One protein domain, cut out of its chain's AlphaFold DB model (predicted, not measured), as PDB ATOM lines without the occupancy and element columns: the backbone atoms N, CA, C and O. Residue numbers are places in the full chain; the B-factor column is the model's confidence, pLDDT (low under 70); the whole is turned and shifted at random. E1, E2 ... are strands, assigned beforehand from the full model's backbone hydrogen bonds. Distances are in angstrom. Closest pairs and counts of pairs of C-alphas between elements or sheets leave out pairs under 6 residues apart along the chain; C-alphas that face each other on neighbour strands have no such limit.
ATOM      1  N   GLU A  37      47.989  66.640  -7.112       74.94
ATOM      2  CA  GLU A  37      48.215  67.929  -7.760       74.94
ATOM      3  C   GLU A  37      49.468  68.592  -7.174       74.94
ATOM      4  O   GLU A  37      49.854  68.361  -6.024       74.94
ATOM      5  N   THR A  38      50.152  69.393  -7.992       69.12
ATOM      6  CA  THR A  38      51.261  70.228  -7.515       69.12
ATOM      7  C   THR A  38      50.696  71.591  -7.153       69.12
ATOM      8  O   THR A  38      50.057  72.235  -7.978       69.12
ATOM      9  N   VAL A  39      50.914  71.988  -5.908       72.88
ATOM     10  CA  VAL A  39      50.326  73.159  -5.262       72.88
ATOM     11  C   VAL A  39      51.472  73.979  -4.682       72.88
ATOM     12  O   VAL A  39      52.471  73.428  -4.211       72.88
ATOM     13  N   GLN A  40      51.370  75.298  -4.772       71.31
ATOM     14  CA  GLN A  40      52.398  76.228  -4.312       71.31
ATOM     15  C   GLN A  40      51.838  77.097  -3.190       71.31
ATOM     16  O   GLN A  40      50.621  77.237  -3.039       71.31
ATOM     17  N   ILE A  41      52.740  77.659  -2.389       71.12
ATOM     18  CA  ILE A  41      52.387  78.661  -1.391       71.12
ATOM     19  C   ILE A  41      52.789  80.017  -1.965       71.12
ATOM     20  O   ILE A  41      53.978  80.280  -2.164       71.12
ATOM     21  N   TYR A  42      51.802  80.863  -2.243       63.97
ATOM     22  CA  TYR A  42      51.998  82.184  -2.836       63.97
ATOM     23  C   TYR A  42      51.901  83.280  -1.783       63.97
ATOM     24  O   TYR A  42      50.992  83.263  -0.955       63.97
ATOM     25  N   SER A  43      52.792  84.267  -1.872       60.50
ATOM     26  CA  SER A  43      52.650  85.551  -1.187       60.50
ATOM     27  C   SER A  43      51.618  86.415  -1.917       60.50
ATOM     28  O   SER A  43      51.826  86.778  -3.078       60.50
ATOM     29  N   ASN A  44      50.520  86.765  -1.249       54.38
ATOM     30  CA  ASN A  44      49.524  87.709  -1.742       54.38
ATOM     31  C   ASN A  44      49.683  89.052  -1.009       54.38
ATOM     32  O   ASN A  44      49.491  89.157   0.201       54.38
ATOM     33  N   GLU A  45      50.085  90.082  -1.753       47.09
ATOM     34  CA  GLU A  45      50.520  91.385  -1.223       47.09
ATOM     35  C   GLU A  45      49.420  92.452  -1.381       47.09
ATOM     36  O   GLU A  45      49.682  93.631  -1.595       47.09
ATOM     37  N   TYR A  46      48.148  92.044  -1.324       40.12
ATOM     38  CA  TYR A  46      47.005  92.901  -1.678       40.12
ATOM     39  C   TYR A  46      46.548  93.882  -0.589       40.12
ATOM     40  O   TYR A  46      45.432  94.396  -0.646       40.12
ATOM     41  N   ALA A  47      47.419  94.156   0.379       43.31
ATOM     42  CA  ALA A  47      47.218  95.116   1.456       43.31
ATOM     43  C   ALA A  47      48.467  96.007   1.613       43.31
ATOM     44  O   ALA A  47      49.061  96.115   2.678       43.31
ATOM     45  N   LEU A  48      48.888  96.664   0.526       37.94
ATOM     46  CA  LEU A  48      49.961  97.673   0.574       37.94
ATOM     47  C   LEU A  48      49.572  98.945   1.361       37.94
ATOM     48  O   LEU A  48      50.442  99.769   1.631       37.94
ATOM     49  N   ASP A  49      48.297  99.080   1.740       45.25
ATOM     50  CA  ASP A  49      47.770 100.145   2.604       45.25
ATOM     51  C   ASP A  49      47.562  99.702   4.082       45.25
ATOM     52  O   ASP A  49      47.282 100.553   4.922       45.25
ATOM     53  N   ASP A  50      47.715  98.409   4.417       45.84
ATOM     54  CA  ASP A  50      47.513  97.815   5.761       45.84
ATOM     55  C   ASP A  50      48.460  96.603   5.942       45.84
ATOM     56  O   ASP A  50      48.233  95.594   5.291       45.84
ATOM     57  N   ASP A  51      49.488  96.664   6.812       50.97
ATOM     58  CA  ASP A  51      50.674  95.760   6.944       50.97
ATOM     59  C   ASP A  51      50.440  94.212   6.953       50.97
ATOM     60  O   ASP A  51      50.747  93.504   7.933       50.97
ATOM     61  N   HIS A  52      49.860  93.648   5.892       53.09
ATOM     62  CA  HIS A  52      49.219  92.328   5.859       53.09
ATOM     63  C   HIS A  52      49.541  91.581   4.552       53.09
ATOM     64  O   HIS A  52      48.705  91.437   3.662       53.09
ATOM     65  N   VAL A  53      50.747  91.013   4.462       51.91
ATOM     66  CA  VAL A  53      51.012  89.938   3.491       51.91
ATOM     67  C   VAL A  53      50.264  88.688   3.955       51.91
ATOM     68  O   VAL A  53      50.537  88.194   5.054       51.91
ATOM     69  N   SER A  54      49.335  88.173   3.148       55.38
ATOM     70  CA  SER A  54      48.710  86.865   3.374       55.38
ATOM     71  C   SER A  54      49.375  85.819   2.482       55.38
ATOM     72  O   SER A  54      49.797  86.108   1.365       55.38
ATOM     73  N   TYR A  55      49.519  84.593   2.982       59.81
ATOM     74  CA  TYR A  55      50.124  83.500   2.219       59.81
ATOM     75  C   TYR A  55      49.049  82.458   1.946       59.81
ATOM     76  O   TYR A  55      48.399  82.003   2.884       59.81
ATOM     77  N   GLU A  56      48.842  82.082   0.684       68.56
ATOM     78  CA  GLU A  56      47.777  81.157   0.282       68.56
ATOM     79  C   GLU A  56      48.334  79.887  -0.374       68.56
ATOM     80  O   GLU A  56      49.231  79.936  -1.216       68.56
ATOM     81  N   ILE A  57      47.763  78.739   0.004       69.31
ATOM     82  CA  ILE A  57      48.029  77.432  -0.598       69.31
ATOM     83  C   ILE A  57      47.108  77.258  -1.821       69.31
ATOM     84  O   ILE A  57      45.912  77.011  -1.655       69.31
ATOM     85  N   ALA A  58      47.641  77.367  -3.043       64.75
ATOM     86  CA  ALA A  58      46.846  77.309  -4.279       64.75
ATOM     87  C   ALA A  58      47.520  76.514  -5.418       64.75
ATOM     88  O   ALA A  58      48.743  76.385  -5.490       64.75
ATOM     89  N   SER A  59      46.712  75.955  -6.325       65.38
ATOM     90  CA  SER A  59      47.173  75.213  -7.517       65.38
ATOM     91  C   SER A  59      47.567  76.117  -8.695       65.38
ATOM     92  O   SER A  59      48.199  75.662  -9.648       65.38
ATOM     93  N   SER A  60      47.231  77.404  -8.617       61.66
ATOM     94  CA  SER A  60      47.644  78.470  -9.533       61.66
ATOM     95  C   SER A  60      47.899  79.749  -8.734       61.66
ATOM     96  O   SER A  60      47.214  79.939  -7.725       61.66
ATOM     97  N   PRO A  61      48.793  80.652  -9.179       53.00
ATOM     98  CA  PRO A  61      48.942  81.951  -8.532       53.00
ATOM     99  C   PRO A  61      47.601  82.701  -8.567       53.00
ATOM    100  O   PRO A  61      46.943  82.703  -9.617       53.00
ATOM    101  N   PRO A  62      47.161  83.331  -7.462       57.34
ATOM    102  CA  PRO A  62      46.052  84.273  -7.524       57.34
ATOM    103  C   PRO A  62      46.461  85.462  -8.409       57.34
ATOM    104  O   PRO A  62      47.647  85.734  -8.594       57.34
ATOM    105  N   SER A  63      45.497  86.191  -8.979       47.03
ATOM    106  CA  SER A  63      45.731  87.211 -10.025       47.03
ATOM    107  C   SER A  63      46.529  88.454  -9.586       47.03
ATOM    108  O   SER A  63      46.575  89.449 -10.306       47.03
ATOM    109  N   ASN A  64      47.098  88.413  -8.385       49.88
ATOM    110  CA  ASN A  64      47.729  89.493  -7.645       49.88
ATOM    111  C   ASN A  64      48.926  89.049  -6.773       49.88
ATOM    112  O   ASN A  64      49.475  89.881  -6.052       49.88
ATOM    113  N   SER A  65      49.360  87.782  -6.821       47.78
ATOM    114  CA  SER A  65      50.568  87.361  -6.093       47.78
ATOM    115  C   SER A  65      51.838  87.963  -6.695       47.78
ATOM    116  O   SER A  65      52.026  87.901  -7.912       47.78
ATOM    117  N   TYR A  66      52.755  88.426  -5.847       47.44
ATOM    118  CA  TYR A  66      54.148  88.637  -6.248       47.44
ATOM    119  C   TYR A  66      54.890  87.292  -6.319       47.44
ATOM    120  O   TYR A  66      54.587  86.369  -5.564       47.44
ATOM    121  N   ASP A  67      55.908  87.196  -7.184       42.94
ATOM    122  CA  ASP A  67      56.684  85.972  -7.482       42.94
ATOM    123  C   ASP A  67      57.575  85.445  -6.322       42.94
ATOM    124  O   ASP A  67      58.560  84.734  -6.545       42.94
ATOM    125  N   GLN A  68      57.235  85.729  -5.061       47.12
ATOM    126  CA  GLN A  68      57.769  84.993  -3.910       47.12
ATOM    127  C   GLN A  68      57.099  83.613  -3.826       47.12
ATOM    128  O   GLN A  68      56.230  83.354  -2.993       47.12
ATOM    129  N   VAL A  69      57.510  82.724  -4.735       48.09
ATOM    130  CA  VAL A  69      57.111  81.314  -4.757       48.09
ATOM    131  C   VAL A  69      57.755  80.605  -3.567       48.09
ATOM    132  O   VAL A  69      58.930  80.231  -3.614       48.09
ATOM    133  N   SER A  70      56.980  80.385  -2.506       51.38
ATOM    134  CA  SER A  70      57.377  79.470  -1.434       51.38
ATOM    135  C   SER A  70      57.263  78.023  -1.930       51.38
ATOM    136  O   SER A  70      56.293  77.655  -2.596       51.38
ATOM    137  N   ASP A  71      58.296  77.234  -1.622       59.91
ATOM    138  CA  ASP A  71      58.595  75.892  -2.143       59.91
ATOM    139  C   ASP A  71      57.364  75.028  -2.519       59.91
ATOM    140  O   ASP A  71      56.497  74.729  -1.695       59.91
ATOM    141  N   SER A  72      57.314  74.569  -3.775       65.69
ATOM    142  CA  SER A  72      56.197  73.778  -4.314       65.69
ATOM    143  C   SER A  72      56.069  72.389  -3.678       65.69
ATOM    144  O   SER A  72      57.054  71.647  -3.620       65.69
ATOM    145  N   ILE A  73      54.842  71.985  -3.339       74.25
ATOM    146  CA  ILE A  73      54.504  70.671  -2.770       74.25
ATOM    147  C   ILE A  73      53.556  69.871  -3.662       74.25
ATOM    148  O   ILE A  73      52.936  70.390  -4.589       74.25
ATOM    149  N   ARG A  74      53.419  68.580  -3.357       77.31
ATOM    150  CA  ARG A  74      52.322  67.744  -3.841       77.31
ATOM    151  C   ARG A  74      51.331  67.475  -2.728       77.31
ATOM    152  O   ARG A  74      51.716  67.016  -1.657       77.31
ATOM    153  N   ILE A  75      50.058  67.713  -3.004       80.94
ATOM    154  CA  ILE A  75      48.944  67.469  -2.088       80.94
ATOM    155  C   ILE A  75      47.800  66.837  -2.883       80.94
ATOM    156  O   ILE A  75      47.719  66.994  -4.102       80.94
ATOM    157  N   MET A  76      46.945  66.061  -2.224       77.31
ATOM    158  CA  MET A  76      45.789  65.471  -2.895       77.31
ATOM    159  C   MET A  76      44.691  66.534  -2.917       77.31
ATOM    160  O   MET A  76      44.405  67.151  -1.891       77.31
ATOM    161  N   VAL A  77      44.103  66.788  -4.082       71.75
ATOM    162  CA  VAL A  77      43.036  67.784  -4.239       71.75
ATOM    163  C   VAL A  77      41.759  67.033  -4.582       71.75
ATOM    164  O   VAL A  77      41.709  66.277  -5.551       71.75
ATOM    165  N   ASN A  78      40.724  67.240  -3.765       64.44
ATOM    166  CA  ASN A  78      39.542  66.378  -3.656       64.44
ATOM    167  C   ASN A  78      39.825  64.974  -3.070       64.44
ATOM    168  O   ASN A  78      40.953  64.491  -2.998       64.44
ATOM    169  N   ASN A  79      38.761  64.313  -2.611       59.22
ATOM    170  CA  ASN A  79      38.814  63.103  -1.784       59.22
ATOM    171  C   ASN A  79      39.015  61.805  -2.604       59.22
ATOM    172  O   ASN A  79      38.146  60.933  -2.628       59.22
ATOM    173  N   GLN A  80      40.131  61.699  -3.336       56.31
ATOM    174  CA  GLN A  80      40.512  60.499  -4.099       56.31
ATOM    175  C   GLN A  80      41.934  60.042  -3.751       56.31
ATOM    176  O   GLN A  80      42.882  60.276  -4.497       56.31
ATOM    177  N   SER A  81      42.063  59.364  -2.608       61.06
ATOM    178  CA  SER A  81      43.323  58.810  -2.114       61.06
ATOM    179  C   SER A  81      43.252  57.300  -1.898       61.06
ATOM    180  O   SER A  81      42.312  56.793  -1.290       61.06
ATOM    181  N   SER A  82      44.298  56.576  -2.304       68.56
ATOM    182  CA  SER A  82      44.583  55.217  -1.824       68.56
ATOM    183  C   SER A  82      45.076  55.191  -0.371       68.56
ATOM    184  O   SER A  82      45.023  54.151   0.288       68.56
ATOM    185  N   CYS A  83      45.514  56.343   0.150       81.69
ATOM    186  CA  CYS A  83      45.704  56.560   1.578       81.69
ATOM    187  C   CYS A  83      44.363  56.368   2.321       81.69
ATOM    188  O   CYS A  83      43.368  56.966   1.899       81.69
ATOM    189  N   PRO A  84      44.295  55.564   3.402       84.62
ATOM    190  CA  PRO A  84      43.059  55.373   4.158       84.62
ATOM    191  C   PRO A  84      42.564  56.672   4.801       84.62
ATOM    192  O   PRO A  84      43.362  57.438   5.335       84.62
ATOM    193  N   ALA A  85      41.242  56.867   4.847       81.19
ATOM    194  CA  ALA A  85      40.630  58.077   5.406       81.19
ATOM    195  C   ALA A  85      41.031  58.356   6.873       81.19
ATOM    196  O   ALA A  85      41.165  59.509   7.262       81.19
ATOM    197  N   ALA A  86      41.301  57.311   7.669       85.12
ATOM    198  CA  ALA A  86      41.788  57.431   9.050       85.12
ATOM    199  C   ALA A  86      43.236  57.957   9.176       85.12
ATOM    200  O   ALA A  86      43.702  58.226  10.280       85.12
ATOM    201  N   CYS A  87      43.959  58.076   8.059       86.69
ATOM    202  CA  CYS A  87      45.324  58.597   7.983       86.69
ATOM    203  C   CYS A  87      45.373  60.034   7.426       86.69
ATOM    204  O   CYS A  87      46.394  60.712   7.565       86.69
ATOM    205  N   THR A  88      44.297  60.490   6.779       87.94
ATOM    206  CA  THR A  88      44.211  61.778   6.077       87.94
ATOM    207  C   THR A  88      43.455  62.841   6.869       87.94
ATOM    208  O   THR A  88      42.490  62.526   7.554       87.94
ATOM    209  N   ILE A  89      43.831  64.108   6.690       87.69
ATOM    210  CA  ILE A  89      43.102  65.293   7.164       87.69
ATOM    211  C   ILE A  89      42.525  66.021   5.945       87.69
ATOM    212  O   ILE A  89      43.210  66.154   4.926       87.69
ATOM    213  N   THR A  90      41.277  66.489   6.045       88.25
ATOM    214  CA  THR A  90      40.572  67.195   4.962       88.25
ATOM    215  C   THR A  90      40.448  68.678   5.304       88.25
ATOM    216  O   THR A  90      39.502  69.102   5.969       88.25
ATOM    217  N   LEU A  91      41.412  69.469   4.832       88.75
ATOM    218  CA  LEU A  91      41.445  70.916   5.012       88.75
ATOM    219  C   LEU A  91      40.539  71.601   3.984       88.75
ATOM    220  O   LEU A  91      40.812  71.614   2.782       88.75
ATOM    221  N   ASN A  92      39.467  72.223   4.462       88.06
ATOM    222  CA  ASN A  92      38.589  73.046   3.639       88.06
ATOM    223  C   ASN A  92      39.070  74.497   3.633       88.06
ATOM    224  O   ASN A  92      39.547  74.985   4.657       88.06
ATOM    225  N   ARG A  93      38.866  75.202   2.515       87.38
ATOM    226  CA  ARG A  93      39.052  76.656   2.429       87.38
ATOM    227  C   ARG A  93      37.855  77.394   3.044       87.38
ATOM    228  O   ARG A  93      36.719  77.232   2.585       87.38
ATOM    229  N   TYR A  94      38.127  78.213   4.053       86.25
ATOM    230  CA  TYR A  94      37.209  79.186   4.636       86.25
ATOM    231  C   TYR A  94      37.706  80.607   4.344       86.25
ATOM    232  O   TYR A  94      38.915  80.843   4.300       86.25
ATOM    233  N   THR A  95      36.781  81.544   4.177       84.94
ATOM    234  CA  THR A  95      37.048  82.980   4.005       84.94
ATOM    235  C   THR A  95      36.305  83.777   5.069       84.94
ATOM    236  O   THR A  95      35.208  83.392   5.485       84.94
ATOM    237  N   ASP A  96      36.892  84.877   5.538       80.25
ATOM    238  CA  ASP A  96      36.193  85.792   6.438       80.25
ATOM    239  C   ASP A  96      35.131  86.604   5.676       80.25
ATOM    240  O   ASP A  96      35.404  87.237   4.657       80.25
ATOM    241  N   SER A  97      33.902  86.582   6.184       75.88
ATOM    242  CA  SER A  97      32.775  87.368   5.676       75.88
ATOM    243  C   SER A  97      32.701  88.794   6.234       75.88
ATOM    244  O   SER A  97      31.978  89.620   5.677       75.88
ATOM    245  N   PHE A  98      33.429  89.103   7.311       68.88
ATOM    246  CA  PHE A  98      33.369  90.401   7.994       68.88
ATOM    247  C   PHE A  98      34.164  91.499   7.269       68.88
ATOM    248  O   PHE A  98      33.797  92.670   7.323       68.88
ATOM    249  N   GLN A  99      35.234  91.113   6.569       62.81
ATOM    250  CA  GLN A  99      36.190  92.008   5.902       62.81
ATOM    251  C   GLN A  99      35.695  92.608   4.571       62.81
ATOM    252  O   GLN A  99      36.289  93.557   4.066       62.81
ATOM    253  N   GLY A 100      34.634  92.069   3.956       52.59
ATOM    254  CA  GLY A 100      34.099  92.537   2.663       52.59
ATOM    255  C   GLY A 100      34.971  92.229   1.430       52.59
ATOM    256  O   GLY A 100      34.439  92.099   0.328       52.59
ATOM    257  N   ALA A 101      36.279  92.042   1.611       50.56
ATOM    258  CA  ALA A 101      37.198  91.413   0.666       50.56
ATOM    259  C   ALA A 101      37.558  89.990   1.136       50.56
ATOM    260  O   ALA A 101      37.659  89.744   2.334       50.56
ATOM    261  N   GLU A 102      37.822  89.060   0.205       53.56
ATOM    262  CA  GLU A 102      38.257  87.674   0.503       53.56
ATOM    263  C   GLU A 102      39.730  87.598   1.002       53.56
ATOM    264  O   GLU A 102      40.471  86.693   0.624       53.56
ATOM    265  N   SER A 103      40.198  88.572   1.794       60.94
ATOM    266  CA  SER A 103      41.623  88.813   2.097       60.94
ATOM    267  C   SER A 103      42.263  87.784   3.038       60.94
ATOM    268  O   SER A 103      43.459  87.499   2.920       60.94
ATOM    269  N   THR A 104      41.485  87.206   3.958       71.19
ATOM    270  CA  THR A 104      41.933  86.196   4.925       71.19
ATOM    271  C   THR A 104      41.399  84.809   4.566       71.19
ATOM    272  O   THR A 104      40.202  84.522   4.637       71.19
ATOM    273  N   VAL A 105      42.322  83.916   4.198       79.38
ATOM    274  CA  VAL A 105      42.024  82.533   3.807       79.38
ATOM    275  C   VAL A 105      42.492  81.564   4.891       79.38
ATOM    276  O   VAL A 105      43.684  81.453   5.190       79.38
ATOM    277  N   LEU A 106      41.549  80.819   5.463       86.38
ATOM    278  CA  LEU A 106      41.807  79.831   6.504       86.38
ATOM    279  C   LEU A 106      41.551  78.413   5.981       86.38
ATOM    280  O   LEU A 106      40.417  78.029   5.706       86.38
ATOM    281  N   PHE A 107      42.611  77.614   5.879       87.69
ATOM    282  CA  PHE A 107      42.520  76.176   5.664       87.69
ATOM    283  C   PHE A 107      42.344  75.478   7.014       87.69
ATOM    284  O   PHE A 107      43.220  75.554   7.883       87.69
ATOM    285  N   PHE A 108      41.200  74.815   7.199       87.19
ATOM    286  CA  PHE A 108      40.829  74.183   8.468       87.19
ATOM    287  C   PHE A 108      40.131  72.837   8.269       87.19
ATOM    288  O   PHE A 108      39.411  72.626   7.290       87.19
ATOM    289  N   ASP A 109      40.350  71.927   9.213       85.88
ATOM    290  CA  ASP A 109      39.789  70.581   9.174       85.88
ATOM    291  C   ASP A 109      38.275  70.563   9.452       85.88
ATOM    292  O   ASP A 109      37.745  71.363  10.225       85.88
ATOM    293  N   THR A 110      37.572  69.629   8.812       72.62
ATOM    294  CA  THR A 110      36.107  69.518   8.894       72.62
ATOM    295  C   THR A 110      35.648  69.140  10.299       72.62
ATOM    296  O   THR A 110      34.727  69.764  10.831       72.62
ATOM    297  N   ASP A 111      36.307  68.158  10.916       72.62
ATOM    298  CA  ASP A 111      35.878  67.567  12.189       72.62
ATOM    299  C   ASP A 111      36.096  68.528  13.371       72.62
ATOM    300  O   ASP A 111      35.421  68.441  14.396       72.62
ATOM    301  N   HIS A 112      36.979  69.511  13.185       76.75
ATOM    302  CA  HIS A 112      37.298  70.558  14.154       76.75
ATOM    303  C   HIS A 112      36.613  71.904  13.853       76.75
ATOM    304  O   HIS A 112      36.818  72.875  14.580       76.75
ATOM    305  N   SER A 113      35.766  71.987  12.820       70.00
ATOM    306  CA  SER A 113      35.157  73.245  12.347       70.00
ATOM    307  C   SER A 113      34.291  73.998  13.373       70.00
ATOM    308  O   SER A 113      34.026  75.180  13.184       70.00
ATOM    309  N   PHE A 114      33.917  73.372  14.496       67.69
ATOM    310  CA  PHE A 114      33.285  74.047  15.641       67.69
ATOM    311  C   PHE A 114      34.183  75.110  16.310       67.69
ATOM    312  O   PHE A 114      33.669  76.025  16.948       67.69
ATOM    313  N   TYR A 115      35.508  75.017  16.161       76.31
ATOM    314  CA  TYR A 115      36.458  76.010  16.683       76.31
ATOM    315  C   TYR A 115      36.635  77.239  15.776       76.31
ATOM    316  O   TYR A 115      37.365  78.162  16.137       76.31
ATOM    317  N   LEU A 116      35.987  77.273  14.608       76.69
ATOM    318  CA  LEU A 116      36.039  78.424  13.712       76.69
ATOM    319  C   LEU A 116      35.159  79.568  14.244       76.69
ATOM    320  O   LEU A 116      33.997  79.330  14.589       76.69
ATOM    321  N   PRO A 117      35.656  80.818  14.270       74.94
ATOM    322  CA  PRO A 117      34.818  81.981  14.533       74.94
ATOM    323  C   PRO A 117      33.656  82.071  13.538       74.94
ATOM    324  O   PRO A 117      33.814  81.788  12.352       74.94
ATOM    325  N   SER A 118      32.493  82.530  14.000       77.44
ATOM    326  CA  SER A 118      31.240  82.533  13.226       77.44
ATOM    327  C   SER A 118      31.248  83.388  11.949       77.44
ATOM    328  O   SER A 118      30.319  83.278  11.150       77.44
ATOM    329  N   HIS A 119      32.270  84.223  11.748       81.88
ATOM    330  CA  HIS A 119      32.470  85.015  10.535       81.88
ATOM    331  C   HIS A 119      33.197  84.259   9.405       81.88
ATOM    332  O   HIS A 119      33.118  84.697   8.257       81.88
ATOM    333  N   TYR A 120      33.837  83.116   9.685       84.88
ATOM    334  CA  TYR A 120      34.491  82.280   8.672       84.88
ATOM    335  C   TYR A 120      33.480  81.394   7.931       84.88
ATOM    336  O   TYR A 120      32.972  80.405   8.464       84.88
ATOM    337  N   ILE A 121      33.215  81.717   6.665       86.19
ATOM    338  CA  ILE A 121      32.302  80.968   5.794       86.19
ATOM    339  C   ILE A 121      33.097  79.958   4.959       86.19
ATOM    340  O   ILE A 121      34.155  80.265   4.416       86.19
ATOM    341  N   LYS A 122      32.583  78.725   4.844       86.56
ATOM    342  CA  LYS A 122      33.174  77.690   3.984       86.56
ATOM    343  C   LYS A 122      32.905  78.016   2.517       86.56
ATOM    344  O   LYS A 122      31.771  77.915   2.056       86.56
ATOM    345  N   ASP A 123      33.959  78.330   1.781       77.19
ATOM    346  CA  ASP A 123      33.870  78.806   0.399       77.19
ATOM    347  C   ASP A 123      33.606  77.666  -0.608       77.19
ATOM    348  O   ASP A 123      33.139  77.876  -1.723       77.19
ATOM    349  N   ASN A 124      33.894  76.416  -0.222       75.06
ATOM    350  CA  ASN A 124      33.793  75.193  -1.042       75.06
ATOM    351  C   ASN A 124      34.633  75.172  -2.343       75.06
ATOM    352  O   ASN A 124      34.805  74.092  -2.902       75.06
ATOM    353  N   LYS A 125      35.204  76.304  -2.795       72.94
ATOM    354  CA  LYS A 125      36.072  76.420  -3.986       72.94
ATOM    355  C   LYS A 125      37.278  75.464  -3.956       72.94
ATOM    356  O   LYS A 125      37.666  74.951  -5.000       72.94
ATOM    357  N   THR A 126      37.843  75.202  -2.770       77.50
ATOM    358  CA  THR A 126      39.062  74.388  -2.602       77.50
ATOM    359  C   THR A 126      38.955  73.473  -1.382       77.50
ATOM    360  O   THR A 126      38.600  73.916  -0.288       77.50
ATOM    361  N   THR A 127      39.300  72.195  -1.559       82.75
ATOM    362  CA  THR A 127      39.465  71.209  -0.478       82.75
ATOM    363  C   THR A 127      40.773  70.453  -0.693       82.75
ATOM    364  O   THR A 127      40.945  69.777  -1.711       82.75
ATOM    365  N   LEU A 128      41.689  70.583   0.263       86.19
ATOM    366  CA  LEU A 128      43.007  69.957   0.256       86.19
ATOM    367  C   LEU A 128      42.992  68.733   1.175       86.19
ATOM    368  O   LEU A 128      42.465  68.793   2.286       86.19
ATOM    369  N   VAL A 129      43.591  67.632   0.734       87.19
ATOM    370  CA  VAL A 129      43.721  66.404   1.521       87.19
ATOM    371  C   VAL A 129      45.200  66.070   1.698       87.19
ATOM    372  O   VAL A 129      45.961  65.882   0.744       87.19
ATOM    373  N   CYS A 130      45.605  66.007   2.957       90.00
ATOM    374  CA  CYS A 130      46.967  65.753   3.414       90.00
ATOM    375  C   CYS A 130      46.946  64.690   4.524       90.00
ATOM    376  O   CYS A 130      45.904  64.101   4.795       90.00
ATOM    377  N   VAL A 131      48.087  64.379   5.138       90.06
ATOM    378  CA  VAL A 131      48.236  63.259   6.084       90.06
ATOM    379  C   VAL A 131      48.450  63.772   7.506       90.06
ATOM    380  O   VAL A 131      49.202  64.718   7.708       90.06
ATOM    381  N   ALA A 132      47.831  63.138   8.503       88.19
ATOM    382  CA  ALA A 132      47.949  63.566   9.902       88.19
ATOM    383  C   ALA A 132      49.369  63.407  10.481       88.19
ATOM    384  O   ALA A 132      49.814  64.223  11.282       88.19
ATOM    385  N   ASN A 133      50.088  62.356  10.075       86.25
ATOM    386  CA  ASN A 133      51.354  61.936  10.679       86.25
ATOM    387  C   ASN A 133      52.491  61.867   9.651       86.25
ATOM    388  O   ASN A 133      52.296  61.401   8.527       86.25
ATOM    389  N   ASN A 134      53.703  62.243  10.069       88.81
ATOM    390  CA  ASN A 134      54.908  62.141   9.244       88.81
ATOM    391  C   ASN A 134      55.171  60.685   8.801       88.81
ATOM    392  O   ASN A 134      54.935  59.736   9.551       88.81
ATOM    393  N   GLY A 135      55.637  60.498   7.569       82.75
ATOM    394  CA  GLY A 135      55.931  59.207   6.938       82.75
ATOM    395  C   GLY A 135      54.705  58.404   6.486       82.75
ATOM    396  O   GLY A 135      54.828  57.555   5.599       82.75
ATOM    397  N   SER A 136      53.521  58.666   7.047       86.12
ATOM    398  CA  SER A 136      52.292  57.949   6.697       86.12
ATOM    399  C   SER A 136      51.881  58.225   5.247       86.12
ATOM    400  O   SER A 136      52.017  59.341   4.749       86.12
ATOM    401  N   CYS A 137      51.440  57.196   4.521       86.44
ATOM    402  CA  CYS A 137      51.155  57.257   3.080       86.44
ATOM    403  C   CYS A 137      52.311  57.800   2.199       86.44
ATOM    404  O   CYS A 137      52.109  58.111   1.023       86.44
ATOM    405  N   GLY A 138      53.534  57.894   2.738       84.06
ATOM    406  CA  GLY A 138      54.693  58.526   2.099       84.06
ATOM    407  C   GLY A 138      54.740  60.059   2.182       84.06
ATOM    408  O   GLY A 138      55.652  60.653   1.605       84.06
ATOM    409  N   ALA A 139      53.798  60.706   2.877       86.88
ATOM    410  CA  ALA A 139      53.846  62.144   3.127       86.88
ATOM    411  C   ALA A 139      54.949  62.460   4.146       86.88
ATOM    412  O   ALA A 139      55.098  61.765   5.146       86.88
ATOM    413  N   THR A 140      55.748  63.487   3.877       85.75
ATOM    414  CA  THR A 140      56.955  63.826   4.658       85.75
ATOM    415  C   THR A 140      57.241  65.325   4.731       85.75
ATOM    416  O   THR A 140      58.100  65.738   5.503       85.75
ATOM    417  N   VAL A 141      56.526  66.149   3.959       85.06
ATOM    418  CA  VAL A 141      56.684  67.607   3.949       85.06
ATOM    419  C   VAL A 141      55.662  68.216   4.913       85.06
ATOM    420  O   VAL A 141      54.475  68.164   4.601       85.06
ATOM    421  N   PRO A 142      56.051  68.752   6.077       88.25
ATOM    422  CA  PRO A 142      55.107  69.420   6.969       88.25
ATOM    423  C   PRO A 142      54.509  70.678   6.319       88.25
ATOM    424  O   PRO A 142      55.159  71.336   5.511       88.25
ATOM    425  N   ILE A 143      53.280  71.030   6.700       88.12
ATOM    426  CA  ILE A 143      52.664  72.335   6.424       88.12
ATOM    427  C   ILE A 143      52.408  73.016   7.767       88.12
ATOM    428  O   ILE A 143      51.621  72.518   8.570       88.12
ATOM    429  N   TYR A 144      53.037  74.159   8.007       86.56
ATOM    430  CA  TYR A 144      52.820  74.995   9.187       86.56
ATOM    431  C   TYR A 144      51.826  76.105   8.866       86.56
ATOM    432  O   TYR A 144      51.871  76.683   7.777       86.56
ATOM    433  N   ARG A 145      50.960  76.424   9.832       88.44
ATOM    434  CA  ARG A 145      50.108  77.618   9.815       88.44
ATOM    435  C   ARG A 145      50.674  78.648  10.791       88.44
ATOM    436  O   ARG A 145      51.250  78.300  11.820       88.44
ATOM    437  N   TYR A 146      50.522  79.912  10.435       85.56
ATOM    438  CA  TYR A 146      50.930  81.075  11.208       85.56
ATOM    439  C   TYR A 146      49.728  82.014  11.319       85.56
ATOM    440  O   TYR A 146      48.946  82.116  10.369       85.56
ATOM    441  N   TYR A 147      49.594  82.722  12.439       85.12
ATOM    442  CA  TYR A 147      48.488  83.642  12.698       85.12
ATOM    443  C   TYR A 147      48.965  85.007  13.225       85.12
ATOM    444  O   TYR A 147      49.822  85.094  14.108       85.12
ATOM    445  N   LYS A 148      48.390  86.088  12.694       80.75
ATOM    446  CA  LYS A 148      48.584  87.475  13.147       80.75
ATOM    447  C   LYS A 148      47.242  88.005  13.629       80.75
ATOM    448  O   LYS A 148      46.259  87.959  12.894       80.75
ATOM    449  N   ILE A 149      47.191  88.481  14.869       77.81
ATOM    450  CA  ILE A 149      46.009  89.148  15.424       77.81
ATOM    451  C   ILE A 149      46.227  90.648  15.236       77.81
ATOM    452  O   ILE A 149      47.227  91.188  15.703       77.81
ATOM    453  N   SER A 150      45.317  91.301  14.520       73.31
ATOM    454  CA  SER A 150      45.347  92.735  14.220       73.31
ATOM    455  C   SER A 150      43.963  93.337  14.480       73.31
ATOM    456  O   SER A 150      42.983  92.610  14.646       73.31
ATOM    457  N   ASN A 151      43.851  94.666  14.477       66.00
ATOM    458  CA  ASN A 151      42.596  95.381  14.748       66.00
ATOM    459  C   ASN A 151      41.468  95.065  13.739       66.00
ATOM    460  O   ASN A 151      40.312  95.371  14.016       66.00
ATOM    461  N   GLY A 152      41.788  94.442  12.596       66.69
ATOM    462  CA  GLY A 152      40.819  93.946  11.612       66.69
ATOM    463  C   GLY A 152      40.408  92.469  11.752       66.69
ATOM    464  O   GLY A 152      39.475  92.059  11.065       66.69
ATOM    465  N   GLY A 153      41.069  91.657  12.589       71.56
ATOM    466  CA  GLY A 153      40.765  90.224  12.732       71.56
ATOM    467  C   GLY A 153      41.985  89.311  12.907       71.56
ATOM    468  O   GLY A 153      43.064  89.749  13.313       71.56
ATOM    469  N   VAL A 154      41.799  88.018  12.607       76.81
ATOM    470  CA  VAL A 154      42.859  86.994  12.639       76.81
ATOM    471  C   VAL A 154      43.276  86.641  11.214       76.81
ATOM    472  O   VAL A 154      42.514  86.029  10.464       76.81
ATOM    473  N   PHE A 155      44.499  87.020  10.861       78.50
ATOM    474  CA  PHE A 155      45.118  86.821   9.555       78.50
ATOM    475  C   PHE A 155      45.943  85.538   9.572       78.50
ATOM    476  O   PHE A 155      46.598  85.245  10.572       78.50
ATOM    477  N   HIS A 156      45.934  84.788   8.470       82.88
ATOM    478  CA  HIS A 156      46.581  83.481   8.377       82.88
ATOM    479  C   HIS A 156      47.611  83.433   7.245       82.88
ATOM    480  O   HIS A 156      47.404  83.992   6.168       82.88
ATOM    481  N   ALA A 157      48.707  82.729   7.502       81.06
ATOM    482  CA  ALA A 157      49.775  82.452   6.550       81.06
ATOM    483  C   ALA A 157      50.232  80.990   6.682       81.06
ATOM    484  O   ALA A 157      50.019  80.358   7.719       81.06
ATOM    485  N   TYR A 158      50.866  80.444   5.644       84.31
ATOM    486  CA  TYR A 158      51.321  79.050   5.607       84.31
ATOM    487  C   TYR A 158      52.748  78.972   5.080       84.31
ATOM    488  O   TYR A 158      53.128  79.762   4.230       84.31
ATOM    489  N   SER A 159      53.517  77.990   5.546       80.19
ATOM    490  CA  SER A 159      54.847  77.659   5.017       80.19
ATOM    491  C   SER A 159      55.092  76.159   5.158       80.19
ATOM    492  O   SER A 159      54.548  75.529   6.063       80.19
ATOM    493  N   ILE A 160      55.943  75.582   4.306       81.12
ATOM    494  CA  ILE A 160      56.479  74.222   4.515       81.12
ATOM    495  C   ILE A 160      57.826  74.230   5.251       81.12
ATOM    496  O   ILE A 160      58.304  73.198   5.713       81.12
ATOM    497  N   ASP A 161      58.452  75.402   5.345       71.56
ATOM    498  CA  ASP A 161      59.656  75.644   6.129       71.56
ATOM    499  C   ASP A 161      59.231  76.097   7.531       71.56
ATOM    500  O   ASP A 161      58.534  77.111   7.671       71.56
ATOM    501  N   GLN A 162      59.627  75.329   8.550       72.19
ATOM    502  CA  GLN A 162      59.356  75.650   9.953       72.19
ATOM    503  C   GLN A 162      60.156  76.873  10.419       72.19
ATOM    504  O   GLN A 162      59.757  77.543  11.364       72.19
ATOM    505  N   ASP A 163      61.251  77.199   9.737       63.09
ATOM    506  CA  ASP A 163      62.155  78.272  10.128       63.09
ATOM    507  C   ASP A 163      61.791  79.611   9.449       63.09
ATOM    508  O   ASP A 163      62.571  80.572   9.489       63.09
ATOM    509  N   VAL A 164      60.656  79.688   8.749       67.44
ATOM    510  CA  VAL A 164      60.156  80.935   8.154       67.44
ATOM    511  C   VAL A 164      59.552  81.826   9.236       67.44
ATOM    512  O   VAL A 164      58.851  81.373  10.131       67.44
ATOM    513  N   VAL A 165      59.849  83.122   9.146       66.50
ATOM    514  CA  VAL A 165      59.372  84.145  10.076       66.50
ATOM    515  C   VAL A 165      58.614  85.177   9.253       66.50
ATOM    516  O   VAL A 165      59.202  85.816   8.380       66.50
ATOM    517  N   TYR A 166      57.317  85.315   9.512       69.12
ATOM    518  CA  TYR A 166      56.466  86.342   8.916       69.12
ATOM    519  C   TYR A 166      56.228  87.450   9.948       69.12
ATOM    520  O   TYR A 166      55.947  87.160  11.111       69.12
ATOM    521  N   ASP A 167      56.358  88.718   9.554       65.50
ATOM    522  CA  ASP A 167      56.411  89.809  10.533       65.50
ATOM    523  C   ASP A 167      55.053  90.093  11.211       65.50
ATOM    524  O   ASP A 167      54.001  90.235  10.572       65.50
ATOM    525  N   GLY A 168      55.076  90.139  12.542       70.88
ATOM    526  CA  GLY A 168      53.893  90.176  13.405       70.88
ATOM    527  C   GLY A 168      53.050  88.889  13.439       70.88
ATOM    528  O   GLY A 168      51.994  88.894  14.069       70.88
ATOM    529  N   TYR A 169      53.469  87.797  12.788       77.62
ATOM    530  CA  TYR A 169      52.784  86.500  12.853       77.62
ATOM    531  C   TYR A 169      53.425  85.564  13.890       77.62
ATOM    532  O   TYR A 169      54.645  85.453  13.994       77.62
ATOM    533  N   ASN A 170      52.587  84.805  14.591       79.50
ATOM    534  CA  ASN A 170      52.985  83.711  15.473       79.50
ATOM    535  C   ASN A 170      52.834  82.378  14.727       79.50
ATOM    536  O   ASN A 170      51.847  82.177  14.025       79.50
ATOM    537  N   GLN A 171      53.783  81.460  14.884       81.50
ATOM    538  CA  GLN A 171      53.692  80.110  14.321       81.50
ATOM    539  C   GLN A 171      52.839  79.201  15.221       81.50
ATOM    540  O   GLN A 171      52.949  79.262  16.445       81.50
ATOM    541  N   GLU A 172      52.027  78.317  14.638       82.31
ATOM    542  CA  GLU A 172      51.377  77.245  15.399       82.31
ATOM    543  C   GLU A 172      52.363  76.108  15.709       82.31
ATOM    544  O   GLU A 172      53.127  75.672  14.852       82.31
ATOM    545  N   PHE A 173      52.330  75.609  16.950       70.50
ATOM    546  CA  PHE A 173      53.323  74.673  17.506       70.50
ATOM    547  C   PHE A 173      53.508  73.354  16.739       70.50
ATOM    548  O   PHE A 173      54.523  72.684  16.923       70.50
ATOM    549  N   LEU A 174      52.526  72.952  15.932       83.75
ATOM    550  CA  LEU A 174      52.522  71.708  15.169       83.75
ATOM    551  C   LEU A 174      52.156  72.000  13.708       83.75
ATOM    552  O   LEU A 174      51.334  72.884  13.455       83.75
ATOM    553  N   PRO A 175      52.702  71.244  12.738       88.38
ATOM    554  CA  PRO A 175      52.214  71.311  11.372       88.38
ATOM    555  C   PRO A 175      50.764  70.817  11.317       88.38
ATOM    556  O   PRO A 175      50.426  69.797  11.918       88.38
ATOM    557  N   ILE A 176      49.910  71.522  10.573       89.75
ATOM    558  CA  ILE A 176      48.479  71.201  10.458       89.75
ATOM    559  C   ILE A 176      48.246  69.865   9.736       89.75
ATOM    560  O   ILE A 176      47.222  69.222   9.950       89.75
ATOM    561  N   CYS A 177      49.196  69.455   8.889       91.25
ATOM    562  CA  CYS A 177      49.305  68.129   8.282       91.25
ATOM    563  C   CYS A 177      50.637  67.982   7.514       91.25
ATOM    564  O   CYS A 177      51.450  68.908   7.455       91.25
ATOM    565  N   TYR A 178      50.840  66.820   6.888       89.69
ATOM    566  CA  TYR A 178      51.979  66.484   6.034       89.69
ATOM    567  C   TYR A 178      51.547  66.228   4.582       89.69
ATOM    568  O   TYR A 178      50.541  65.569   4.314       89.69
ATOM    569  N   ALA A 179      52.351  66.712   3.643       89.56
ATOM    570  CA  ALA A 179      52.210  66.604   2.198       89.56
ATOM    571  C   ALA A 179      53.393  65.833   1.573       89.56
ATOM    572  O   ALA A 179      54.298  65.353   2.265       89.56
ATOM    573  N   TRP A 180      53.396  65.686   0.249       86.75
ATOM    574  CA  TRP A 180      54.402  64.932  -0.500       86.75
ATOM    575  C   TRP A 180      55.401  65.859  -1.200       86.75
ATOM    576  O   TRP A 180      55.071  66.965  -1.632       86.75
ATOM    577  N   THR A 181      56.637  65.387  -1.357       80.12
ATOM    578  CA  THR A 181      57.664  66.085  -2.139       80.12
ATOM    579  C   THR A 181      57.322  66.074  -3.632       80.12
ATOM    580  O   THR A 181      56.796  65.096  -4.172       80.12
ATOM    581  N   VAL A 182      57.649  67.160  -4.337       70.56
ATOM    582  CA  VAL A 182      57.620  67.180  -5.805       70.56
ATOM    583  C   VAL A 182      58.826  66.380  -6.328       70.56
ATOM    584  O   VAL A 182      59.953  66.668  -5.920       70.56
TER     585      VAL A 182
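What this domain is: This is residues 37 to 182 of the 1225 residues of an uncharacterized protein of Caenorhabditis remanei (UniProt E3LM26). Three groups of antiparallel strands stand round a long axis, each a hairpin with one more strand on it: E2, E1, E3; then E5, E4, E6; then E8, E7, E9. The groups join near one end through E3, E6 and E9, and their edge strands E2, E5 and E8 come together in the core. The printed part has 146 residues with nine named strands, E1 to E9 in chain order, and no named helix; the class is all strand, in one branched, strongly twisted antiparallel sheet. It is compact, with a radius of gyration of the C-alphas of 14.6 A and spans of 44 by 32 by 29 A.

Where its parts are: E1, residues 37 to 44, begins at C-alpha 37 (48.215, 67.929, -7.760) and is 20.7 A long. E2 is residues 54 to 58. E3, residues 65 to 77, is the longest by residues; it measures 21.1 A and bends by 106 degrees at residue 68. E4, residues 88 to 96, is 25.3 A long, and E5 is residues 105 to 109. E6, residues 120 to 131, is 23.6 A long and bends by 92 degrees at residue 125. E7, residues 141 to 150, spans 29.4 A, and E8, residues 153 to 159, spans 20.4 A. E9, residues 177 to 181, ends at C-alpha 181 (57.664, 66.085, -2.139).

How they stand to each other: E1 and E2 form an antiparallel hairpin at 163 degrees, with N 42 and O 56 at 2.9 A. On the other side of E1 is E3, antiparallel, with N 39 and O 73 at 2.9 A. E3 has three neighbours: E1 on one side, and on the other E9, with N 74 and O 180 at 2.9 A, and E6, with N 129 and O 76 at 2.8 A. E4 is antiparallel to E6, with N 91 and O 128 at 2.8 A, and forms a hairpin with E5, with N 94 and O 106 at 2.8 A. E7 is antiparallel to E9, with N 179 and O 141 at 2.7 A, and forms a hairpin with E8, with N 146 and O 157 at 2.8 A. Of the edge strands, E2 and E8 have their closest C-alphas at Tyr 55 and Ala 157, 4.5 A apart; for E5 and E8 they are those of Leu 106 and His 156, 6.3 A apart. E1 and E4 are apart.

The domain as a whole: The C-alphas farthest apart, of Asp 49 and Ser 82, are 45.3 A from each other. The printed part has no cut. The link from E8 to E9, residues 160 to 176, is long; its residues 170 to 171 pair antiparallel with residues 146 to 147 of E7. The mean pLDDT of the printed part is 73.0, and 51 residues are under 70, among them residues 42 to 72.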